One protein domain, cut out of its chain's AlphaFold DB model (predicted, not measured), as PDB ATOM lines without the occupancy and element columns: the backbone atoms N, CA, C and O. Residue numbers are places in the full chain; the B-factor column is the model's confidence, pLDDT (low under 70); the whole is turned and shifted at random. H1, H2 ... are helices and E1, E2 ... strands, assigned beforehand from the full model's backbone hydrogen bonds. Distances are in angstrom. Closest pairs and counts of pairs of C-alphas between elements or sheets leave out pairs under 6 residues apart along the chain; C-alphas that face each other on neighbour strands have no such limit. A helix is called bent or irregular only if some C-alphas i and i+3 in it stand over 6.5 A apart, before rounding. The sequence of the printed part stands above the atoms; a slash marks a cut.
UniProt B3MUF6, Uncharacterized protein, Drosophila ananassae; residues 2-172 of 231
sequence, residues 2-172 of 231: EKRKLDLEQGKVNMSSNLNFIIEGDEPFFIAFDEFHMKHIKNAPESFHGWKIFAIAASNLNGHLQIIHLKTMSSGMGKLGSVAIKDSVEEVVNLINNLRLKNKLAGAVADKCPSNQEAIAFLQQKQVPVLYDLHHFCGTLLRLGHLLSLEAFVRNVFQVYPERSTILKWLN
ATOM      1  N   GLU A   2     -17.466  62.520 -41.706       66.88
ATOM      2  CA  GLU A   2     -16.237  62.534 -40.888       66.88
ATOM      3  C   GLU A   2     -15.559  61.167 -40.740       66.88
ATOM      4  O   GLU A   2     -14.360  61.069 -40.964       66.88
ATOM      5  N   LYS A   3     -16.316  60.089 -40.483       67.50
ATOM      6  CA  LYS A   3     -15.746  58.732 -40.372       67.50
ATOM      7  C   LYS A   3     -14.970  58.303 -41.623       67.50
ATOM      8  O   LYS A   3     -13.856  57.824 -41.514       67.50
ATOM      9  N   ARG A   4     -15.526  58.526 -42.821       61.09
ATOM     10  CA  ARG A   4     -14.861  58.161 -44.085       61.09
ATOM     11  C   ARG A   4     -13.578  58.963 -44.308       61.09
ATOM     12  O   ARG A   4     -12.628  58.436 -44.868       61.09
ATOM     13  N   LYS A   5     -13.562  60.230 -43.888       57.62
ATOM     14  CA  LYS A   5     -12.369  61.077 -43.955       57.62
ATOM     15  C   LYS A   5     -11.285  60.565 -43.000       57.62
ATOM     16  O   LYS A   5     -10.162  60.363 -43.439       57.62
ATOM     17  N   LEU A   6     -11.655  60.266 -41.754       67.06
ATOM     18  CA  LEU A   6     -10.760  59.691 -40.747       67.06
ATOM     19  C   LEU A   6     -10.203  58.326 -41.183       67.06
ATOM     20  O   LEU A   6      -9.018  58.055 -41.027       67.06
ATOM     21  N   ASP A   7     -11.050  57.483 -41.776       67.00
ATOM     22  CA  ASP A   7     -10.651  56.190 -42.329       67.00
ATOM     23  C   ASP A   7      -9.576  56.379 -43.421       67.00
ATOM     24  O   ASP A   7      -8.527  55.739 -43.381       67.00
ATOM     25  N   LEU A   8      -9.770  57.326 -44.343       64.06
ATOM     26  CA  LEU A   8      -8.784  57.625 -45.388       64.06
ATOM     27  C   LEU A   8      -7.483  58.222 -44.835       64.06
ATOM     28  O   LEU A   8      -6.407  57.862 -45.309       64.06
ATOM     29  N   GLU A   9      -7.558  59.087 -43.822       66.88
ATOM     30  CA  GLU A   9      -6.382  59.636 -43.124       66.88
ATOM     31  C   GLU A   9      -5.570  58.538 -42.419       66.88
ATOM     32  O   GLU A   9      -4.346  58.613 -42.345       66.88
ATOM     33  N   GLN A  10      -6.238  57.475 -41.968       66.94
ATOM     34  CA  GLN A  10      -5.619  56.270 -41.410       66.94
ATOM     35  C   GLN A  10      -5.198  55.250 -42.483       66.94
ATOM     36  O   GLN A  10      -4.783  54.137 -42.150       66.94
ATOM     37  N   GLY A  11      -5.316  55.604 -43.767       69.12
ATOM     38  CA  GLY A  11      -4.955  54.747 -44.891       69.12
ATOM     39  C   GLY A  11      -5.862  53.529 -45.049       69.12
ATOM     40  O   GLY A  11      -5.415  52.526 -45.599       69.12
ATOM     41  N   LYS A  12      -7.103  53.572 -44.552       78.31
ATOM     42  CA  LYS A  12      -8.044  52.449 -44.605       78.31
ATOM     43  C   LYS A  12      -9.304  52.765 -45.405       78.31
ATOM     44  O   LYS A  12      -9.785  53.895 -45.465       78.31
ATOM     45  N   VAL A  13      -9.859  51.727 -46.019       76.31
ATOM     46  CA  VAL A  13     -11.098  51.789 -46.798       76.31
ATOM     47  C   VAL A  13     -11.951  50.573 -46.469       76.31
ATOM     48  O   VAL A  13     -11.537  49.436 -46.684       76.31
ATOM     49  N   ASN A  14     -13.169  50.825 -45.993       77.88
ATOM     50  CA  ASN A  14     -14.186  49.801 -45.778       77.88
ATOM     51  C   ASN A  14     -15.175  49.796 -46.945       77.88
ATOM     52  O   ASN A  14     -15.817  50.808 -47.229       77.88
ATOM     53  N   MET A  15     -15.326  48.647 -47.594       81.50
ATOM     54  CA  MET A  15     -16.217  48.437 -48.736       81.50
ATOM     55  C   MET A  15     -17.376  47.535 -48.318       81.50
ATOM     56  O   MET A  15     -17.590  46.469 -48.881       81.50
ATOM     57  N   SER A  16     -18.134  47.944 -47.299       84.06
ATOM     58  CA  SER A  16     -19.206  47.116 -46.727       84.06
ATOM     59  C   SER A  16     -20.308  46.753 -47.728       84.06
ATOM     60  O   SER A  16     -20.930  45.708 -47.581       84.06
ATOM     61  N   SER A  17     -20.525  47.569 -48.765       81.88
ATOM     62  CA  SER A  17     -21.440  47.257 -49.875       81.88
ATOM     63  C   SER A  17     -21.054  45.983 -50.629       81.88
ATOM     64  O   SER A  17     -21.911  45.331 -51.214       81.88
ATOM     65  N   ASN A  18     -19.779  45.594 -50.587       81.38
ATOM     66  CA  ASN A  18     -19.302  44.360 -51.197       81.38
ATOM     67  C   ASN A  18     -19.732  43.116 -50.406       81.38
ATOM     68  O   ASN A  18     -19.463  42.005 -50.828       81.38
ATOM     69  N   LEU A  19     -20.421  43.265 -49.270       85.19
ATOM     70  CA  LEU A  19     -21.092  42.149 -48.596       85.19
ATOM     71  C   LEU A  19     -22.509  41.906 -49.137       85.19
ATOM     72  O   LEU A  19     -23.136  40.932 -48.731       85.19
ATOM     73  N   ASN A  20     -23.024  42.726 -50.063       84.19
ATOM     74  CA  ASN A  20     -24.391  42.574 -50.576       84.19
ATOM     75  C   ASN A  20     -24.641  41.193 -51.194       84.19
ATOM     76  O   ASN A  20     -25.696  40.622 -50.961       84.19
ATOM     77  N   PHE A  21     -23.652  40.595 -51.870       77.81
ATOM     78  CA  PHE A  21     -23.799  39.244 -52.434       77.81
ATOM     79  C   PHE A  21     -23.989  38.148 -51.364       77.81
ATOM     80  O   PHE A  21     -24.516  37.081 -51.662       77.81
ATOM     81  N   ILE A  22     -23.569  38.409 -50.121       83.06
ATOM     82  CA  ILE A  22     -23.776  37.540 -48.951       83.06
ATOM     83  C   ILE A  22     -25.089  37.880 -48.242       83.06
ATOM     84  O   ILE A  22     -25.704  37.014 -47.634       83.06
ATOM     85  N   ILE A  23     -25.509  39.146 -48.275       81.31
ATOM     86  CA  ILE A  23     -26.783  39.583 -47.692       81.31
ATOM     87  C   ILE A  23     -27.952  39.045 -48.524       81.31
ATOM     88  O   ILE A  23     -28.922  38.545 -47.963       81.31
ATOM     89  N   GLU A  24     -27.844  39.149 -49.849       79.00
ATOM     90  CA  GLU A  24     -28.847  38.700 -50.819       79.00
ATOM     91  C   GLU A  24     -28.849  37.175 -50.983       79.00
ATOM     92  O   GLU A  24     -29.883  36.586 -51.288       79.00
ATOM     93  N   GLY A  25     -27.696  36.533 -50.773       72.19
ATOM     94  CA  GLY A  25     -27.568  35.081 -50.759       72.19
ATOM     95  C   GLY A  25     -27.832  34.490 -49.377       72.19
ATOM     96  O   GLY A  25     -27.586  35.119 -48.351       72.19
ATOM     97  N   ASP A  26     -28.278  33.238 -49.319       72.81
ATOM     98  CA  ASP A  26     -28.385  32.519 -48.042       72.81
ATOM     99  C   ASP A  26     -27.136  31.721 -47.669       72.81
ATOM    100  O   ASP A  26     -27.003  31.235 -46.556       72.81
ATOM    101  N   GLU A  27     -26.151  31.668 -48.555       72.56
ATOM    102  CA  GLU A  27     -24.992  30.805 -48.381       72.56
ATOM    103  C   GLU A  27     -24.021  31.289 -47.288       72.56
ATOM    104  O   GLU A  27     -23.869  32.497 -47.066       72.56
ATOM    105  N   PRO A  28     -23.294  30.362 -46.631       77.12
ATOM    106  CA  PRO A  28     -22.207  30.722 -45.747       77.12
ATOM    107  C   PRO A  28     -21.075  31.359 -46.546       77.12
ATOM    108  O   PRO A  28     -20.884  31.111 -47.742       77.12
ATOM    109  N   PHE A  29     -20.267  32.136 -45.847       83.75
ATOM    110  CA  PHE A  29     -19.094  32.778 -46.410       83.75
ATOM    111  C   PHE A  29     -17.921  32.666 -45.447       83.75
ATOM    112  O   PHE A  29     -18.083  32.424 -44.251       83.75
ATOM    113  N   PHE A  30     -16.723  32.861 -45.967       83.06
ATOM    114  CA  PHE A  30     -15.517  33.003 -45.166       83.06
ATOM    115  C   PHE A  30     -14.828  34.313 -45.516       83.06
ATOM    116  O   PHE A  30     -15.051  34.882 -46.587       83.06
ATOM    117  N   ILE A  31     -13.988  34.794 -44.605       91.06
ATOM    118  CA  ILE A  31     -13.083  35.906 -44.894       91.06
ATOM    119  C   ILE A  31     -11.671  35.383 -45.138       91.06
ATOM    120  O   ILE A  31     -11.240  34.442 -44.487       91.06
ATOM    121  N   ALA A  32     -10.942  35.984 -46.062       85.31
ATOM    122  CA  ALA A  32      -9.530  35.714 -46.288       85.31
ATOM    123  C   ALA A  32      -8.759  37.022 -46.165       85.31
ATOM    124  O   ALA A  32      -9.270  38.067 -46.580       85.31
ATOM    125  N   PHE A  33      -7.559  36.987 -45.594       87.75
ATOM    126  CA  PHE A  33      -6.748  38.191 -45.467       87.75
ATOM    127  C   PHE A  33      -5.266  37.943 -45.684       87.75
ATOM    128  O   PHE A  33      -4.741  36.899 -45.295       87.75
ATOM    129  N   ASP A  34      -4.618  38.929 -46.303       81.69
ATOM    130  CA  ASP A  34      -3.212  38.856 -46.688       81.69
ATOM    131  C   ASP A  34      -2.568  40.248 -46.822       81.69
ATOM    132  O   ASP A  34      -3.257  41.275 -46.921       81.69
ATOM    133  N   GLU A  35      -1.236  40.278 -46.805       80.75
ATOM    134  CA  GLU A  35      -0.399  41.459 -46.989       80.75
ATOM    135  C   GLU A  35       0.327  41.428 -48.339       80.75
ATOM    136  O   GLU A  35       1.133  40.552 -48.637       80.75
ATOM    137  N   PHE A  36       0.144  42.491 -49.116       73.38
ATOM    138  CA  PHE A  36       0.848  42.718 -50.367       73.38
ATOM    139  C   PHE A  36       1.923  43.775 -50.173       73.38
ATOM    140  O   PHE A  36       1.653  44.913 -49.778       73.38
ATOM    141  N   HIS A  37       3.156  43.430 -50.513       75.56
ATOM    142  CA  HIS A  37       4.232  44.404 -50.596       75.56
ATOM    143  C   HIS A  37       4.248  45.041 -51.984       75.56
ATOM    144  O   HIS A  37       4.449  44.353 -52.985       75.56
ATOM    145  N   MET A  38       4.141  46.366 -52.052       66.62
ATOM    146  CA  MET A  38       4.111  47.090 -53.324       66.62
ATOM    147  C   MET A  38       5.382  46.885 -54.155       66.62
ATOM    148  O   MET A  38       5.294  46.806 -55.373       66.62
ATOM    149  N   LYS A  39       6.551  46.698 -53.523       70.31
ATOM    150  CA  LYS A  39       7.805  46.351 -54.226       70.31
ATOM    151  C   LYS A  39       7.740  45.046 -55.036       70.31
ATOM    152  O   LYS A  39       8.586  44.824 -55.894       70.31
ATOM    153  N   HIS A  40       6.790  44.160 -54.734       72.44
ATOM    154  CA  HIS A  40       6.593  42.890 -55.440       72.44
ATOM    155  C   HIS A  40       5.501  42.976 -56.512       72.44
ATOM    156  O   HIS A  40       5.324  42.037 -57.285       72.44
ATOM    157  N   ILE A  41       4.792  44.104 -56.601       61.69
ATOM    158  CA  ILE A  41       3.766  44.318 -57.615       61.69
ATOM    159  C   ILE A  41       4.428  44.837 -58.890       61.69
ATOM    160  O   ILE A  41       5.096  45.874 -58.905       61.69
ATOM    161  N   LYS A  42       4.221  44.108 -59.988       53.75
ATOM    162  CA  LYS A  42       4.727  44.481 -61.309       53.75
ATOM    163  C   LYS A  42       4.185  45.861 -61.701       53.75
ATOM    164  O   LYS A  42       2.979  46.080 -61.656       53.75
ATOM    165  N   ASN A  43       5.077  46.763 -62.111       59.03
ATOM    166  CA  ASN A  43       4.792  48.162 -62.462       59.03
ATOM    167  C   ASN A  43       4.397  49.080 -61.286       59.03
ATOM    168  O   ASN A  43       3.919  50.189 -61.526       59.03
ATOM    169  N   ALA A  44       4.605  48.676 -60.028       49.75
ATOM    170  CA  ALA A  44       4.498  49.617 -58.916       49.75
ATOM    171  C   ALA A  44       5.589  50.700 -59.038       49.75
ATOM    172  O   ALA A  44       6.766  50.345 -59.182       49.75
ATOM    173  N   PRO A  45       5.243  52.000 -58.955       56.59
ATOM    174  CA  PRO A  45       6.244  53.062 -58.953       56.59
ATOM    175  C   PRO A  45       7.226  52.882 -57.795       56.59
ATOM    176  O   PRO A  45       6.820  52.503 -56.697       56.59
ATOM    177  N   GLU A  46       8.505  53.190 -58.019       72.00
ATOM    178  CA  GLU A  46       9.562  53.036 -57.006       72.00
ATOM    179  C   GLU A  46       9.258  53.800 -55.713       72.00
ATOM    180  O   GLU A  46       9.497  53.303 -54.613       72.00
ATOM    181  N   SER A  47       8.612  54.964 -55.830       67.81
ATOM    182  CA  SER A  47       8.132  55.756 -54.691       67.81
ATOM    183  C   SER A  47       7.146  55.002 -53.789       67.81
ATOM    184  O   SER A  47       7.020  55.322 -52.606       67.81
ATOM    185  N   PHE A  48       6.474  53.977 -54.316       60.28
ATOM    186  CA  PHE A  48       5.567  53.118 -53.569       60.28
ATOM    187  C   PHE A  48       6.202  51.805 -53.117       60.28
ATOM    188  O   PHE A  48       5.546  51.059 -52.406       60.28
ATOM    189  N   HIS A  49       7.463  51.498 -53.432       73.19
ATOM    190  CA  HIS A  49       8.085  50.221 -53.034       73.19
ATOM    191  C   HIS A  49       8.184  50.041 -51.515       73.19
ATOM    192  O   HIS A  49       8.167  48.914 -51.020       73.19
ATOM    193  N   GLY A  50       8.212  51.146 -50.769       68.19
ATOM    194  CA  GLY A  50       8.098  51.138 -49.314       68.19
ATOM    195  C   GLY A  50       6.698  50.796 -48.799       68.19
ATOM    196  O   GLY A  50       6.534  50.612 -47.603       68.19
ATOM    197  N   TRP A  51       5.666  50.701 -49.629       70.12
ATOM    198  CA  TRP A  51       4.297  50.534 -49.152       70.12
ATOM    199  C   TRP A  51       3.884  49.068 -49.046       70.12
ATOM    200  O   TRP A  51       4.320  48.198 -49.804       70.12
ATOM    201  N   LYS A  52       2.997  48.815 -48.091       74.88
ATOM    202  CA  LYS A  52       2.305  47.548 -47.895       74.88
ATOM    203  C   LYS A  52       0.804  47.787 -47.912       74.88
ATOM    204  O   LYS A  52       0.334  48.819 -47.427       74.88
ATOM    205  N   ILE A  53       0.072  46.824 -48.445       76.81
ATOM    206  CA  ILE A  53      -1.384  46.814 -48.481       76.81
ATOM    207  C   ILE A  53      -1.849  45.560 -47.762       76.81
ATOM    208  O   ILE A  53      -1.567  44.455 -48.201       76.81
ATOM    209  N   PHE A  54      -2.588  45.731 -46.681       82.75
ATOM    210  CA  PHE A  54      -3.369  44.667 -46.079       82.75
ATOM    211  C   PHE A  54      -4.754  44.643 -46.713       82.75
ATOM    212  O   PHE A  54      -5.413  45.686 -46.780       82.75
ATOM    213  N   ALA A  55      -5.212  43.475 -47.154       82.56
ATOM    214  CA  ALA A  55      -6.565  43.302 -47.664       82.56
ATOM    215  C   ALA A  55      -7.312  42.230 -46.881       82.56
ATOM    216  O   ALA A  55      -6.744  41.200 -46.526       82.56
ATOM    217  N   ILE A  56      -8.610  42.456 -46.682       89.12
ATOM    218  CA  ILE A  56      -9.550  41.423 -46.255       89.12
ATOM    219  C   ILE A  56     -10.609  41.300 -47.342       89.12
ATOM    220  O   ILE A  56     -11.226  42.291 -47.743       89.12
ATOM    221  N   ALA A  57     -10.839  40.079 -47.796       84.38
ATOM    222  CA  ALA A  57     -11.897  39.734 -48.723       84.38
ATOM    223  C   ALA A  57     -12.903  38.790 -48.074       84.38
ATOM    224  O   ALA A  57     -12.551  38.016 -47.189       84.38
ATOM    225  N   ALA A  58     -14.146  38.844 -48.536       86.88
ATOM    226  CA  ALA A  58     -15.164  37.852 -48.242       86.88
ATOM    227  C   ALA A  58     -15.411  36.998 -49.485       86.88
ATOM    228  O   ALA A  58     -15.420  37.518 -50.602       86.88
ATOM    229  N   SER A  59     -15.631  35.703 -49.285       80.25
ATOM    230  CA  SER A  59     -15.987  34.777 -50.354       80.25
ATOM    231  C   SER A  59     -17.123  33.870 -49.920       80.25
ATOM    232  O   SER A  59     -17.081  33.307 -48.825       80.25
ATOM    233  N   ASN A  60     -18.109  33.681 -50.794       77.38
ATOM    234  CA  ASN A  60     -19.060  32.581 -50.637       77.38
ATOM    235  C   ASN A  60     -18.406  31.250 -51.049       77.38
ATOM    236  O   ASN A  60     -17.268  31.210 -51.535       77.38
ATOM    237  N   LEU A  61     -19.134  30.149 -50.867       69.31
ATOM    238  CA  LEU A  61     -18.649  28.806 -51.200       69.31
ATOM    239  C   LEU A  61     -18.591  28.526 -52.710       69.31
ATOM    240  O   LEU A  61     -17.921  27.583 -53.124       69.31
ATOM    241  N   ASN A  62     -19.231  29.364 -53.528       66.75
ATOM    242  CA  ASN A  62     -19.155  29.297 -54.989       66.75
ATOM    243  C   ASN A  62     -17.896  29.987 -55.550       66.75
ATOM    244  O   ASN A  62     -17.704  30.020 -56.764       66.75
ATOM    245  N   GLY A  63     -17.041  30.545 -54.684       62.25
ATOM    246  CA  GLY A  63     -15.808  31.228 -55.081       62.25
ATOM    247  C   GLY A  63     -16.013  32.670 -55.541       62.25
ATOM    248  O   GLY A  63     -15.078  33.278 -56.063       62.25
ATOM    249  N   HIS A  64     -17.209  33.244 -55.352       70.06
ATOM    250  CA  HIS A  64     -17.420  34.671 -55.577       70.06
ATOM    251  C   HIS A  64     -16.756  35.449 -54.454       70.06
ATOM    252  O   HIS A  64     -17.186  35.375 -53.302       70.06
ATOM    253  N   LEU A  65     -15.726  36.203 -54.816       76.31
ATOM    254  CA  LEU A  65     -14.815  36.832 -53.882       76.31
ATOM    255  C   LEU A  65     -14.812  38.345 -54.073       76.31
ATOM    256  O   LEU A  65     -14.620  38.837 -55.185       76.31
ATOM    257  N   GLN A  66     -14.983  39.094 -52.985       78.19
ATOM    258  CA  GLN A  66     -14.906  40.553 -53.011       78.19
ATOM    259  C   GLN A  66     -14.066  41.092 -51.861       78.19
ATOM    260  O   GLN A  66     -14.201  40.665 -50.716       78.19
ATOM    261  N   ILE A  67     -13.218  42.075 -52.161       79.50
ATOM    262  CA  ILE A  67     -12.459  42.799 -51.140       79.50
ATOM    263  C   ILE A  67     -13.437  43.666 -50.346       79.50
ATOM    264  O   ILE A  67     -14.191  44.446 -50.926       79.50
ATOM    265  N   ILE A  68     -13.417  43.545 -49.023       86.56
ATOM    266  CA  ILE A  68     -14.315  44.264 -48.108       86.56
ATOM    267  C   ILE A  68     -13.571  45.268 -47.225       86.56
ATOM    268  O   ILE A  68     -14.189  46.194 -46.699       86.56
ATOM    269  N   HIS A  69     -12.252  45.126 -47.094       87.19
ATOM    270  CA  HIS A  69     -11.404  46.052 -46.353       87.19
ATOM    271  C   HIS A  69     -10.018  46.149 -46.987       87.19
ATOM    272  O   HIS A  69      -9.449  45.142 -47.411       87.19
ATOM    273  N   LEU A  70      -9.470  47.360 -47.007       82.25
ATOM    274  CA  LEU A  70      -8.084  47.640 -47.363       82.25
ATOM    275  C   LEU A  70      -7.460  48.549 -46.311       82.25
ATOM    276  O   LEU A  70      -8.107  49.488 -45.849       82.25
ATOM    277  N   LYS A  71      -6.188  48.311 -45.996       82.25
ATOM    278  CA  LYS A  71      -5.356  49.198 -45.185       82.25
ATOM    279  C   LYS A  71      -3.971  49.315 -45.798       82.25
ATOM    280  O   LYS A  71      -3.308  48.316 -46.044       82.25
ATOM    281  N   THR A  72      -3.527  50.535 -46.044       76.19
ATOM    282  CA  THR A  72      -2.245  50.836 -46.683       76.19
ATOM    283  C   THR A  72      -1.309  51.518 -45.702       76.19
ATOM    284  O   THR A  72      -1.741  52.380 -44.938       76.19
ATOM    285  N   MET A  73      -0.025  51.166 -45.731       72.06
ATOM    286  CA  MET A  73       0.977  51.779 -44.859       72.06
ATOM    287  C   MET A  73       2.342  51.859 -45.542       72.06
ATOM    288  O   MET A  73       2.767  50.905 -46.191       72.06
ATOM    289  N   SER A  74       3.042  52.981 -45.366       70.25
ATOM    290  CA  SER A  74       4.411  53.171 -45.854       70.25
ATOM    291  C   SER A  74       5.454  52.716 -44.828       70.25
ATOM    292  O   SER A  74       5.349  53.028 -43.639       70.25
ATOM    293  N   SER A  75       6.493  52.028 -45.302       61.53
ATOM    294  CA  SER A  75       7.686  51.645 -44.542       61.53
ATOM    295  C   SER A  75       8.405  52.909 -44.082       61.53
ATOM    296  O   SER A  75       9.038  53.593 -44.880       61.53
ATOM    297  N   GLY A  76       8.284  53.235 -42.796       52.62
ATOM    298  CA  GLY A  76       8.915  54.411 -42.184       52.62
ATOM    299  C   GLY A  76       7.948  55.319 -41.426       52.62
ATOM    300  O   GLY A  76       8.364  55.945 -40.459       52.62
ATOM    301  N   MET A  77       6.656  55.331 -41.782       44.69
ATOM    302  CA  MET A  77       5.612  56.035 -41.008       44.69
ATOM    303  C   MET A  77       4.860  55.114 -40.036       44.69
ATOM    304  O   MET A  77       4.113  55.577 -39.180       44.69
ATOM    305  N   GLY A  78       5.084  53.805 -40.145       50.84
ATOM    306  CA  GLY A  78       4.561  52.775 -39.255       50.84
ATOM    307  C   GLY A  78       5.000  51.388 -39.721       50.84
ATOM    308  O   GLY A  78       5.592  51.236 -40.792       50.84
ATOM    309  N   LYS A  79       4.727  50.361 -38.912       57.16
ATOM    310  CA  LYS A  79       4.812  48.962 -39.349       57.16
ATOM    311  C   LYS A  79       3.390  48.439 -39.490       57.16
ATOM    312  O   LYS A  79       2.640  48.463 -38.515       57.16
ATOM    313  N   LEU A  80       3.045  47.923 -40.672       63.38
ATOM    314  CA  LEU A  80       1.905  47.022 -40.820       63.38
ATOM    315  C   LEU A  80       2.297  45.718 -40.117       63.38
ATOM    316  O   LEU A  80       2.896  44.814 -40.690       63.38
ATOM    317  N   GLY A  81       2.154  45.747 -38.797       73.62
ATOM    318  CA  GLY A  81       2.508  44.671 -37.893       73.62
ATOM    319  C   GLY A  81       1.261  44.014 -37.332       73.62
ATOM    320  O   GLY A  81       0.134  44.399 -37.642       73.62
ATOM    321  N   SER A  82       1.498  43.056 -36.447       82.69
ATOM    322  CA  SER A  82       0.476  42.207 -35.840       82.69
ATOM    323  C   SER A  82      -0.722  42.973 -35.257       82.69
ATOM    324  O   SER A  82      -1.866  42.661 -35.588       82.69
ATOM    325  N   VAL A  83      -0.474  44.073 -34.538       85.62
ATOM    326  CA  VAL A  83      -1.531  44.954 -34.008       85.62
ATOM    327  C   VAL A  83      -2.376  45.582 -35.123       85.62
ATOM    328  O   VAL A  83      -3.599  45.514 -35.097       85.62
ATOM    329  N   ALA A  84      -1.738  46.153 -36.149       86.38
ATOM    330  CA  ALA A  84      -2.445  46.862 -37.214       86.38
ATOM    331  C   ALA A  84      -3.316  45.931 -38.073       86.38
ATOM    332  O   ALA A  84      -4.351  46.380 -38.572       86.38
ATOM    333  N   ILE A  85      -2.878  44.678 -38.243       90.88
ATOM    334  CA  ILE A  85      -3.611  43.596 -38.911       90.88
ATOM    335  C   ILE A  85      -4.794  43.157 -38.042       90.88
ATOM    336  O   ILE A  85      -5.921  43.090 -38.534       90.88
ATOM    337  N   LYS A  86      -4.566  42.926 -36.742       94.19
ATOM    338  CA  LYS A  86      -5.627  42.597 -35.781       94.19
ATOM    339  C   LYS A  86      -6.724  43.663 -35.776       94.19
ATOM    340  O   LYS A  86      -7.886  43.294 -35.894       94.19
ATOM    341  N   ASP A  87      -6.372  44.947 -35.705       93.25
ATOM    342  CA  ASP A  87      -7.349  46.045 -35.689       93.25
ATOM    343  C   ASP A  87      -8.257  46.021 -36.927       93.25
ATOM    344  O   ASP A  87      -9.472  46.178 -36.825       93.25
ATOM    345  N   SER A  88      -7.676  45.774 -38.106       93.75
ATOM    346  CA  SER A  88      -8.427  45.645 -39.358       93.75
ATOM    347  C   SER A  88      -9.358  44.430 -39.358       93.75
ATOM    348  O   SER A  88     -10.503  44.525 -39.804       93.75
ATOM    349  N   VAL A  89      -8.898  43.288 -38.838       95.94
ATOM    350  CA  VAL A  89      -9.724  42.077 -38.706       95.94
ATOM    351  C   VAL A  89     -10.855  42.292 -37.700       95.94
ATOM    352  O   VAL A  89     -11.993  41.903 -37.963       95.94
ATOM    353  N   GLU A  90     -10.583  42.952 -36.577       96.31
ATOM    354  CA  GLU A  90     -11.584  43.307 -35.575       96.31
ATOM    355  C   GLU A  90     -12.646  44.252 -36.146       96.31
ATOM    356  O   GLU A  90     -13.842  44.023 -35.949       96.31
ATOM    357  N   GLU A  91     -12.240  45.254 -36.928       94.81
ATOM    358  CA  GLU A  91     -13.157  46.164 -37.617       94.81
ATOM    359  C   GLU A  91     -14.096  45.410 -38.575       94.81
ATOM    360  O   GLU A  91     -15.312  45.630 -38.548       94.81
ATOM    361  N   VAL A  92     -13.569  44.460 -39.354       95.44
ATOM    362  CA  VAL A  92     -14.374  43.622 -40.255       95.44
ATOM    363  C   VAL A  92     -15.307  42.680 -39.493       95.44
ATOM    364  O   VAL A  92     -16.479  42.564 -39.853       95.44
ATOM    365  N   VAL A  93     -14.844  42.030 -38.426       96.00
ATOM    366  CA  VAL A  93     -15.703  41.151 -37.614       96.00
ATOM    367  C   VAL A  93     -16.824  41.953 -36.949       96.00
ATOM    368  O   VAL A  93     -17.973  41.507 -36.924       96.00
ATOM    369  N   ASN A  94     -16.534  43.161 -36.467       94.88
ATOM    370  CA  ASN A  94     -17.544  44.064 -35.918       94.88
ATOM    371  C   ASN A  94     -18.550  44.507 -36.989       94.88
ATOM    372  O   ASN A  94     -19.752  44.528 -36.723       94.88
ATOM    373  N   LEU A  95     -18.095  44.787 -38.213       93.25
ATOM    374  CA  LEU A  95     -18.974  45.066 -39.351       93.25
ATOM    375  C   LEU A  95     -19.904  43.879 -39.655       93.25
ATOM    376  O   LEU A  95     -21.114  44.071 -39.764       93.25
ATOM    377  N   ILE A  96     -19.365  42.661 -39.739       94.06
ATOM    378  CA  ILE A  96     -20.134  41.425 -39.970       94.06
ATOM    379  C   ILE A  96     -21.199  41.229 -38.882       94.06
ATOM    380  O   ILE A  96     -22.347  40.900 -39.187       94.06
ATOM    381  N   ASN A  97     -20.848  41.479 -37.619       93.00
ATOM    382  CA  ASN A  97     -21.787  41.401 -36.499       93.00
ATOM    383  C   ASN A  97     -22.900  42.451 -36.611       93.00
ATOM    384  O   ASN A  97     -24.072  42.115 -36.449       93.00
ATOM    385  N   ASN A  98     -22.553  43.698 -36.937       93.25
ATOM    386  CA  ASN A  98     -23.517  44.790 -37.096       93.25
ATOM    387  C   ASN A  98     -24.495  44.537 -38.252       93.25
ATOM    388  O   ASN A  98     -25.667  44.896 -38.160       93.25
ATOM    389  N   LEU A  99     -24.030  43.870 -39.311       91.56
ATOM    390  CA  LEU A  99     -24.854  43.433 -40.440       91.56
ATOM    391  C   LEU A  99     -25.636  42.140 -40.159       91.56
ATOM    392  O   LEU A  99     -26.348  41.662 -41.035       91.56
ATOM    393  N   ARG A 100     -25.529  41.576 -38.947       92.06
ATOM    394  CA  ARG A 100     -26.174  40.316 -38.537       92.06
ATOM    395  C   ARG A 100     -25.790  39.118 -39.414       92.06
ATOM    396  O   ARG A 100     -26.567  38.183 -39.555       92.06
ATOM    397  N   LEU A 101     -24.573  39.128 -39.955       90.88
ATOM    398  CA  LEU A 101     -24.047  38.078 -40.832       90.88
ATOM    399  C   LEU A 101     -23.204  37.032 -40.086       90.88
ATOM    400  O   LEU A 101     -22.676  36.110 -40.701       90.88
ATOM    401  N   LYS A 102     -23.059  37.148 -38.758       90.25
ATOM    402  CA  LYS A 102     -22.200  36.262 -37.952       90.25
ATOM    403  C   LYS A 102     -22.560  34.781 -38.095       90.25
ATOM    404  O   LYS A 102     -21.673  33.942 -38.145       90.25
ATOM    405  N   ASN A 103     -23.847  34.460 -38.161       87.50
ATOM    406  CA  ASN A 103     -24.338  33.091 -38.339       87.50
ATOM    407  C   ASN A 103     -23.988  32.495 -39.714       87.50
ATOM    408  O   ASN A 103     -23.932  31.277 -39.840       87.50
ATOM    409  N   LYS A 104     -23.737  33.340 -40.721       88.50
ATOM    410  CA  LYS A 104     -23.291  32.934 -42.060       88.50
ATOM    411  C   LYS A 104     -21.761  32.861 -42.173       88.50
ATOM    412  O   LYS A 104     -21.255  32.341 -43.162       88.50
ATOM    413  N   LEU A 105     -21.007  33.361 -41.186       90.19
ATOM    414  CA  LEU A 105     -19.543  33.330 -41.206       90.19
ATOM    415  C   LEU A 105     -19.031  31.929 -40.840       90.19
ATOM    416  O   LEU A 105     -18.956  31.563 -39.668       90.19
ATOM    417  N   ALA A 106     -18.629  31.163 -41.849       81.88
ATOM    418  CA  ALA A 106     -18.088  29.817 -41.694       81.88
ATOM    419  C   ALA A 106     -16.715  29.812 -41.003       81.88
ATOM    420  O   ALA A 106     -16.427  28.920 -40.203       81.88
ATOM    421  N   GLY A 107     -15.881  30.817 -41.287       84.56
ATOM    422  CA  GLY A 107     -14.541  30.947 -40.728       84.56
ATOM    423  C   GLY A 107     -13.686  31.990 -41.440       84.56
ATOM    424  O   GLY A 107     -14.192  32.827 -42.190       84.56
ATOM    425  N   ALA A 108     -12.379  31.919 -41.208       87.62
ATOM    426  CA  ALA A 108     -11.384  32.763 -41.851       87.62
ATOM    427  C   ALA A 108     -10.244  31.941 -42.470       87.62
ATOM    428  O   ALA A 108      -9.980  30.821 -42.040       87.62
ATOM    429  N   VAL A 109      -9.550  32.517 -43.449       81.38
ATOM    430  CA  VAL A 109      -8.348  31.967 -44.081       81.38
ATOM    431  C   VAL A 109      -7.208  32.968 -43.934       81.38
ATOM    432  O   VAL A 109      -7.384  34.143 -44.259       81.38
ATOM    433  N   ALA A 110      -6.057  32.519 -43.436       82.44
ATOM    434  CA  ALA A 110      -4.903  33.387 -43.209       82.44
ATOM    435  C   ALA A 110      -3.577  32.627 -43.183       82.44
ATOM    436  O   ALA A 110      -3.518  31.460 -42.801       82.44
ATOM    437  N   ASP A 111      -2.480  33.313 -43.476       76.81
ATOM    438  CA  ASP A 111      -1.149  32.733 -43.322       76.81
ATOM    439  C   ASP A 111      -0.726  32.573 -41.859       76.81
ATOM    440  O   ASP A 111      -0.968  33.446 -41.019       76.81
ATOM    441  N   LYS A 112      -0.020  31.473 -41.550       72.31
ATOM    442  CA  LYS A 112       0.531  31.205 -40.209       72.31
ATOM    443  C   LYS A 112       1.879  31.900 -40.009       72.31
ATOM    444  O   LYS A 112       2.898  31.249 -39.784       72.31
ATOM    445  N   CYS A 113       1.887  33.224 -40.069       76.12
ATOM    446  CA  CYS A 113       3.087  34.026 -39.852       76.12
ATOM    447  C   CYS A 113       2.993  34.843 -38.549       76.12
ATOM    448  O   CYS A 113       1.885  35.106 -38.070       76.12
ATOM    449  N   PRO A 114       4.128  35.269 -37.957       79.50
ATOM    450  CA  PRO A 114       4.136  36.105 -36.753       79.50
ATOM    451  C   PRO A 114       3.269  37.364 -36.873       79.50
ATOM    452  O   PRO A 114       2.614  37.747 -35.910       79.50
ATOM    453  N   SER A 115       3.203  37.966 -38.064       81.31
ATOM    454  CA  SER A 115       2.390  39.157 -38.330       81.31
ATOM    455  C   SER A 115       0.881  38.910 -38.245       81.31
ATOM    456  O   SER A 115       0.142  39.854 -38.014       81.31
ATOM    457  N   ASN A 116       0.402  37.674 -38.394       86.19
ATOM    458  CA  ASN A 116      -1.030  37.364 -38.334       86.19
ATOM    459  C   ASN A 116      -1.464  36.808 -36.968       86.19
ATOM    460  O   ASN A 116      -2.661  36.639 -36.736       86.19
ATOM    461  N   GLN A 117      -0.530  36.505 -36.056       86.25
ATOM    462  CA  GLN A 117      -0.827  35.749 -34.831       86.25
ATOM    463  C   GLN A 117      -1.863  36.422 -33.927       86.25
ATOM    464  O   GLN A 117      -2.760  35.737 -33.437       86.25
ATOM    465  N   GLU A 118      -1.793  37.741 -33.729       91.44
ATOM    466  CA  GLU A 118      -2.786  38.441 -32.904       91.44
ATOM    467  C   GLU A 118      -4.179  38.440 -33.538       91.44
ATOM    468  O   GLU A 118      -5.174  38.252 -32.838       91.44
ATOM    469  N   ALA A 119      -4.260  38.600 -34.861       92.56
ATOM    470  CA  ALA A 119      -5.525  38.529 -35.586       92.56
ATOM    471  C   ALA A 119      -6.130  37.118 -35.530       92.56
ATOM    472  O   ALA A 119      -7.330  36.963 -35.303       92.56
ATOM    473  N   ILE A 120      -5.297  36.083 -35.669       89.69
ATOM    474  CA  ILE A 120      -5.705  34.680 -35.536       89.69
ATOM    475  C   ILE A 120      -6.213  34.400 -34.117       89.69
ATOM    476  O   ILE A 120      -7.293  33.831 -33.956       89.69
ATOM    477  N   ALA A 121      -5.476  34.827 -33.087       88.81
ATOM    478  CA  ALA A 121      -5.878  34.653 -31.693       88.81
ATOM    479  C   ALA A 121      -7.208  35.363 -31.397       88.81
ATOM    480  O   ALA A 121      -8.087  34.794 -30.747       88.81
ATOM    481  N   PHE A 122      -7.396  36.575 -31.926       95.25
ATOM    482  CA  PHE A 122      -8.661  37.301 -31.835       95.25
ATOM    483  C   PHE A 122      -9.823  36.525 -32.479       95.25
ATOM    484  O   PHE A 122     -10.870  36.355 -31.854       95.25
ATOM    485  N   LEU A 123      -9.646  36.002 -33.697       92.75
ATOM    486  CA  LEU A 123     -10.677  35.214 -34.385       92.75
ATOM    487  C   LEU A 123     -11.057  33.959 -33.591       92.75
ATOM    488  O   LEU A 123     -12.242  33.687 -33.395       92.75
ATOM    489  N   GLN A 124     -10.065  33.255 -33.044       87.12
ATOM    490  CA  GLN A 124     -10.279  32.082 -32.194       87.12
ATOM    491  C   GLN A 124     -11.055  32.428 -30.914       87.12
ATOM    492  O   GLN A 124     -12.003  31.723 -30.570       87.12
ATOM    493  N   GLN A 125     -10.734  33.546 -30.250       91.88
ATOM    494  CA  GLN A 125     -11.500  34.044 -29.096       91.88
ATOM    495  C   GLN A 125     -12.958  34.363 -29.457       91.88
ATOM    496  O   GLN A 125     -13.859  34.186 -28.637       91.88
ATOM    497  N   LYS A 126     -13.217  34.809 -30.692       91.25
ATOM    498  CA  LYS A 126     -14.570  35.043 -31.223       91.25
ATOM    499  C   LYS A 126     -15.258  33.776 -31.745       91.25
ATOM    500  O   LYS A 126     -16.370  33.887 -32.263       91.25
ATOM    501  N   GLN A 127     -14.641  32.604 -31.564       86.12
ATOM    502  CA  GLN A 127     -15.107  31.301 -32.051       86.12
ATOM    503  C   GLN A 127     -15.224  31.235 -33.583       86.12
ATOM    504  O   GLN A 127     -16.026  30.476 -34.121       86.12
ATOM    505  N   VAL A 128     -14.418  32.028 -34.292       88.69
ATOM    506  CA  VAL A 128     -14.292  31.965 -35.750       88.69
ATOM    507  C   VAL A 128     -13.129  31.021 -36.071       88.69
ATOM    508  O   VAL A 128     -11.984  31.346 -35.742       88.69
ATOM    509  N   PRO A 129     -13.377  29.842 -36.673       78.06
ATOM    510  CA  PRO A 129     -12.299  28.925 -37.013       78.06
ATOM    511  C   PRO A 129     -11.411  29.540 -38.097       78.06
ATOM    512  O   PRO A 129     -11.907  30.179 -39.026       78.06
ATOM    513  N   VAL A 130     -10.099  29.331 -37.985       80.81
ATOM    514  CA  VAL A 130      -9.117  29.834 -38.952       80.81
ATOM    515  C   VAL A 130      -8.457  28.662 -39.667       80.81
ATOM    516  O   VAL A 130      -7.825  27.812 -39.035       80.81
ATOM    517  N   LEU A 131      -8.608  28.622 -40.986       72.44
ATOM    518  CA  LEU A 131      -7.836  27.771 -41.877       72.44
ATOM    519  C   LEU A 131      -6.565  28.501 -42.289       72.44
ATOM    520  O   LEU A 131      -6.568  29.709 -42.510       72.44
ATOM    521  N   TYR A 132      -5.479  27.752 -42.401       71.19
ATOM    522  CA  TYR A 132      -4.212  28.309 -42.843       71.19
ATOM    523  C   TYR A 132      -4.010  27.985 -44.314       71.19
ATOM    524  O   TYR A 132      -4.436  26.913 -44.744       71.19
ATOM    525  N   ASP A 133      -3.403  28.903 -45.069       61.16
ATOM    526  CA  ASP A 133      -3.216  28.749 -46.516       61.16
ATOM    527  C   ASP A 133      -2.579  27.400 -46.884       61.16
ATOM    528  O   ASP A 133      -1.750  26.870 -46.142       61.16
ATOM    529  N   LEU A 134      -2.955  26.845 -48.040       46.97
ATOM    530  CA  LEU A 134      -2.697  25.471 -48.457       46.97
ATOM    531  C   LEU A 134      -1.200  25.113 -48.482       46.97
ATOM    532  O   LEU A 134      -0.828  23.983 -48.164       46.97
ATOM    533  N   HIS A 135      -0.337  26.078 -48.810       48.84
ATOM    534  CA  HIS A 135       1.115  25.891 -48.823       48.84
ATOM    535  C   HIS A 135       1.677  25.647 -47.408       48.84
ATOM    536  O   HIS A 135       2.586  24.835 -47.217       48.84
ATOM    537  N   HIS A 136       1.073  26.274 -46.396       46.81
ATOM    538  CA  HIS A 136       1.310  26.001 -44.977       46.81
ATOM    539  C   HIS A 136       0.467  24.814 -44.472       46.81
ATOM    540  O   HIS A 136       0.908  24.059 -43.604       46.81
ATOM    541  N   PHE A 137      -0.722  24.601 -45.035       38.28
ATOM    542  CA  PHE A 137      -1.665  23.534 -44.703       38.28
ATOM    543  C   PHE A 137      -1.093  22.152 -45.021       38.28
ATOM    544  O   PHE A 137      -1.116  21.288 -44.154       38.28
ATOM    545  N   CYS A 138      -0.497  21.947 -46.202       38.19
ATOM    546  CA  CYS A 138       0.144  20.683 -46.575       38.19
ATOM    547  C   CYS A 138       1.360  20.369 -45.687       38.19
ATOM    548  O   CYS A 138       1.558  19.218 -45.308       38.19
ATOM    549  N   GLY A 139       2.132  21.387 -45.291       39.28
ATOM    550  CA  GLY A 139       3.259  21.221 -44.368       39.28
ATOM    551  C   GLY A 139       2.850  20.977 -42.908       39.28
ATOM    552  O   GLY A 139       3.599  20.349 -42.159       39.28
ATOM    553  N   THR A 140       1.665  21.442 -42.489       37.06
ATOM    554  CA  THR A 140       1.246  21.458 -41.069       37.06
ATOM    555  C   THR A 140       0.080  20.518 -40.736       37.06
ATOM    556  O   THR A 140      -0.116  20.205 -39.563       37.06
ATOM    557  N   LEU A 141      -0.652  19.980 -41.721       37.03
ATOM    558  CA  LEU A 141      -1.653  18.910 -41.531       37.03
ATOM    559  C   LEU A 141      -1.053  17.665 -40.860       37.03
ATOM    560  O   LEU A 141      -1.728  16.990 -40.091       37.03
ATOM    561  N   LEU A 142       0.239  17.414 -41.081       41.25
ATOM    562  CA  LEU A 142       0.993  16.339 -40.434       41.25
ATOM    563  C   LEU A 142       1.355  16.646 -38.961       41.25
ATOM    564  O   LEU A 142       1.809  15.761 -38.241       41.25
ATOM    565  N   ARG A 143       1.141  17.883 -38.486       44.31
ATOM    566  CA  ARG A 143       1.443  18.373 -37.126       44.31
ATOM    567  C   ARG A 143       0.163  18.801 -36.379       44.31
ATOM    568  O   ARG A 143       0.017  19.947 -35.972       44.31
ATOM    569  N   LEU A 144      -0.772  17.863 -36.220       43.22
ATOM    570  CA  LEU A 144      -1.755  17.672 -35.124       43.22
ATOM    571  C   LEU A 144      -2.680  18.818 -34.615       43.22
ATOM    572  O   LEU A 144      -3.586  18.524 -33.845       43.22
ATOM    573  N   GLY A 145      -2.559  20.082 -35.033       46.12
ATOM    574  CA  GLY A 145      -3.386  21.199 -34.519       46.12
ATOM    575  C   GLY A 145      -4.465  21.738 -35.468       46.12
ATOM    576  O   GLY A 145      -5.304  22.536 -35.059       46.12
ATOM    577  N   HIS A 146      -4.447  21.330 -36.740       50.88
ATOM    578  CA  HIS A 146      -5.278  21.924 -37.801       50.88
ATOM    579  C   HIS A 146      -6.528  21.108 -38.149       50.88
ATOM    580  O   HIS A 146      -7.459  21.646 -38.745       50.88
ATOM    581  N   LEU A 147      -6.574  19.838 -37.734       47.53
ATOM    582  CA  LEU A 147      -7.729  18.956 -37.922       47.53
ATOM    583  C   LEU A 147      -8.979  19.513 -37.233       47.53
ATOM    584  O   LEU A 147     -10.032  19.531 -37.848       47.53
ATOM    585  N   LEU A 148      -8.844  20.067 -36.023       51.59
ATOM    586  CA  LEU A 148      -9.967  20.655 -35.282       51.59
ATOM    587  C   LEU A 148     -10.496  21.944 -35.924       51.59
ATOM    588  O   LEU A 148     -11.699  22.180 -35.931       51.59
ATOM    589  N   SER A 149      -9.618  22.792 -36.473       51.31
ATOM    590  CA  SER A 149     -10.043  24.006 -37.186       51.31
ATOM    591  C   SER A 149     -10.705  23.672 -38.521       51.31
ATOM    592  O   SER A 149     -11.697  24.303 -38.874       51.31
ATOM    593  N   LEU A 150     -10.195  22.657 -39.226       52.09
ATOM    594  CA  LEU A 150     -10.820  22.123 -40.430       52.09
ATOM    595  C   LEU A 150     -12.175  21.499 -40.121       52.09
ATOM    596  O   LEU A 150     -13.152  21.847 -40.769       52.09
ATOM    597  N   GLU A 151     -12.252  20.640 -39.110       48.91
ATOM    598  CA  GLU A 151     -13.496  20.028 -38.655       48.91
ATOM    599  C   GLU A 151     -14.508  21.095 -38.237       48.91
ATOM    600  O   GLU A 151     -15.656  21.017 -38.646       48.91
ATOM    601  N   ALA A 152     -14.099  22.129 -37.495       52.72
ATOM    602  CA  ALA A 152     -14.984  23.228 -37.114       52.72
ATOM    603  C   ALA A 152     -15.459  24.049 -38.323       52.72
ATOM    604  O   ALA A 152     -16.639  24.371 -38.400       52.72
ATOM    605  N   PHE A 153     -14.574  24.360 -39.274       57.19
ATOM    606  CA  PHE A 153     -14.934  25.080 -40.499       57.19
ATOM    607  C   PHE A 153     -15.912  24.267 -41.355       57.19
ATOM    608  O   PHE A 153     -16.969  24.756 -41.740       57.19
ATOM    609  N   VAL A 154     -15.580  22.998 -41.600       54.06
ATOM    610  CA  VAL A 154     -16.403  22.027 -42.329       54.06
ATOM    611  C   VAL A 154     -17.743  21.864 -41.620       54.06
ATOM    612  O   VAL A 154     -18.785  22.051 -42.237       54.06
ATOM    613  N   ARG A 155     -17.746  21.620 -40.311       54.06
ATOM    614  CA  ARG A 155     -18.966  21.520 -39.509       54.06
ATOM    615  C   ARG A 155     -19.803  22.789 -39.600       54.06
ATOM    616  O   ARG A 155     -21.001  22.657 -39.766       54.06
ATOM    617  N   ASN A 156     -19.221  23.985 -39.543       60.81
ATOM    618  CA  ASN A 156     -19.979  25.229 -39.704       60.81
ATOM    619  C   ASN A 156     -20.600  25.332 -41.105       60.81
ATOM    620  O   ASN A 156     -21.750  25.733 -41.233       60.81
ATOM    621  N   VAL A 157     -19.885  24.919 -42.151       56.47
ATOM    622  CA  VAL A 157     -20.434  24.865 -43.514       56.47
ATOM    623  C   VAL A 157     -21.595  23.859 -43.613       56.47
ATOM    624  O   VAL A 157     -22.665  24.207 -44.108       56.47
ATOM    625  N   PHE A 158     -21.415  22.638 -43.100       51.00
ATOM    626  CA  PHE A 158     -22.379  21.537 -43.222       51.00
ATOM    627  C   PHE A 158     -23.537  21.587 -42.208       51.00
ATOM    628  O   PHE A 158     -24.617  21.093 -42.507       51.00
ATOM    629  N   GLN A 159     -23.362  22.194 -41.030       56.38
ATOM    630  CA  GLN A 159     -24.458  22.445 -40.083       56.38
ATOM    631  C   GLN A 159     -25.434  23.479 -40.630       56.38
ATOM    632  O   GLN A 159     -26.631  23.372 -40.384       56.38
ATOM    633  N   VAL A 160     -24.927  24.472 -41.363       51.66
ATOM    634  CA  VAL A 160     -25.784  25.468 -42.004       51.66
ATOM    635  C   VAL A 160     -26.400  24.883 -43.288       51.66
ATOM    636  O   VAL A 160     -27.557  25.179 -43.572       51.66
ATOM    637  N   TYR A 161     -25.698  23.995 -44.016       50.75
ATOM    638  CA  TYR A 161     -26.214  23.339 -45.232       50.75
ATOM    639  C   TYR A 161     -25.760  21.869 -45.397       50.75
ATOM    640  O   TYR A 161     -24.749  21.611 -46.057       50.75
ATOM    641  N   PRO A 162     -26.519  20.883 -44.880       47.00
ATOM    642  CA  PRO A 162     -26.123  19.468 -44.908       47.00
ATOM    643  C   PRO A 162     -26.173  18.820 -46.305       47.00
ATOM    644  O   PRO A 162     -25.524  17.805 -46.534       47.00
ATOM    645  N   GLU A 163     -26.900  19.420 -47.251       44.41
ATOM    646  CA  GLU A 163     -27.174  18.868 -48.590       44.41
ATOM    647  C   GLU A 163     -26.061  19.142 -49.632       44.41
ATOM    648  O   GLU A 163     -26.159  18.700 -50.776       44.41
ATOM    649  N   ARG A 164     -25.013  19.919 -49.307       45.31
ATOM    650  CA  ARG A 164     -24.059  20.437 -50.313       45.31
ATOM    651  C   ARG A 164     -22.658  19.832 -50.223       45.31
ATOM    652  O   ARG A 164     -22.008  19.927 -49.191       45.31
ATOM    653  N   SER A 165     -22.108  19.351 -51.344       41.41
ATOM    654  CA  SER A 165     -20.685  18.988 -51.446       41.41
ATOM    655  C   SER A 165     -19.813  20.237 -51.655       41.41
ATOM    656  O   SER A 165     -19.844  20.847 -52.724       41.41
ATOM    657  N   THR A 166     -19.019  20.633 -50.660       42.19
ATOM    658  CA  THR A 166     -18.116  21.796 -50.773       42.19
ATOM    659  C   THR A 166     -16.774  21.399 -51.401       42.19
ATOM    660  O   THR A 166     -16.155  20.426 -50.971       42.19
ATOM    661  N   ILE A 167     -16.283  22.162 -52.386       41.28
ATOM    662  CA  ILE A 167     -14.978  21.929 -53.034       41.28
ATOM    663  C   ILE A 167     -13.931  22.896 -52.454       41.28
ATOM    664  O   ILE A 167     -13.846  24.055 -52.847       41.28
ATOM    665  N   LEU A 168     -13.068  22.397 -51.563       37.47
ATOM    666  CA  LEU A 168     -12.026  23.171 -50.856       37.47
ATOM    667  C   LEU A 168     -10.898  23.732 -51.753       37.47
ATOM    668  O   LEU A 168     -10.075  24.518 -51.293       37.47
ATOM    669  N   LYS A 169     -10.847  23.361 -53.042       38.00
ATOM    670  CA  LYS A 169      -9.785  23.758 -53.992       38.00
ATOM    671  C   LYS A 169      -9.720  25.276 -54.262       38.00
ATOM    672  O   LYS A 169      -8.707  25.755 -54.764       38.00
ATOM    673  N   TRP A 170     -10.778  26.020 -53.931       38.38
ATOM    674  CA  TRP A 170     -10.912  27.462 -54.180       38.38
ATOM    675  C   TRP A 170     -10.332  28.353 -53.069       38.38
ATOM    676  O   TRP A 170     -10.155  29.545 -53.284       38.38
ATOM    677  N   LEU A 171      -9.971  27.784 -51.914       39.72
ATOM    678  CA  LEU A 171      -9.384  28.493 -50.761       39.72
ATOM    679  C   LEU A 171      -7.890  28.844 -50.941       39.72
ATOM    680  O   LEU A 171      -7.202  29.124 -49.966       39.72
ATOM    681  N   ASN A 172      -7.366  28.778 -52.166       40.66
ATOM    682  CA  ASN A 172      -5.940  28.922 -52.453       40.66
ATOM    683  C   ASN A 172      -5.554  30.403 -52.643       40.66
ATOM    684  O   ASN A 172      -6.104  31.069 -53.526       40.66
TER     685      ASN A 172
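AT A GLANCE: This is residues 2 to 172 of the 231 residues of an uncharacterized protein of Drosophila ananassae (UniProt B3MUF6). A twisted sheet of six strands forms the core, with helices H3 and H4 side by side over one face and H6 over the opposite face, at the E5 and E6 side. H2 sits beside the bend in E4, and H1 grazes the sheet near the edge strand E1. The printed part has 171 residues, with six named helices and six named strands in the order H1 E1 H2 E2 E3 E4 H3 E5 H4 E6 H5 H6. The mixed sheet runs E1 E4 E3 E2 E5 E6, and the class is mixed, helices and strands. The whole is compact, with a radius of gyration of the C-alphas of 16.4 A and spans of 51 by 40 by 31 A.

HOW THE PARTS SIT: E2, residues 29 to 37, E3, 51 to 60, and E4, 65 to 74, form a meander, each strand the antiparallel neighbour of the one before, in two hairpins; N 32 and O 57, and N 54 and O 71, are within hydrogen-bond range, each at 2.8 A. E4 bends by 59 degrees at residue 68. The edge strand E1, residues 12 to 14, is antiparallel to E4, with N 13 and O 70 2.8 A apart. E5, residues 105 to 110, is parallel to E2, with N 106 and O 29 2.8 A apart. The other edge strand, E6, residues 130 to 132, is parallel to E5, with N 131 and O 108 2.8 A apart. H3, residues 82 to 98, and H4, 114 to 125, touch at a shallow tilt of 31 degrees, the same way; their closest C-alphas, of Lys 86 and Ala 119, are 4.1 A apart. Helices on both faces make three layers: H2, residues 16 to 23, H3 and H4 on one face, H6, residues 147 to 160, on the other. Heights over the sheet are 8.5 A for H3, 9.7 A for H4 and 8.1 A for H6. E4, H3, E5 form a split strand-helix-strand unit, two parallel strands with E3 and E2 between them, and E5, H4, E6 one with neighbour strands; both crossovers are right-handed. H1, residues 2 to 9, and H5, 134 to 140, only graze the sheet. Every O i to N i+4 pair is within hydrogen-bond range in H1, H3 and H6, against 6 of 8 in H4, 2 of 3 in H5 and 1 of 4 in H2, where 4 of 5 O i to N i+3 pairs are.

IN THESE COORDINATES: H1 begins at C-alpha 2 (-16.237, 62.534, -40.888), and H6, 19.6 A long, ends at C-alpha 160 (-25.784, 25.468, -42.004). E3 spans 29.5 A, E4 26.5 A, E2 26.4 A and H3 24.2 A. H4, 17.5 A long, is irregular, with C-alphas 115 and 118 7.5 A apart; H2 is only just irregular, with C-alphas 18 and 21 6.9 A apart.

THE WHOLE: The two farthest C-alphas, of Ser 47 and Glu 163, are 51.4 A apart. The printed part has no cut, and E2 to E3 is the long link. Mean pLDDT of the printed part is 71.3; residues under 70 include 2 to 11 and 133 to 172.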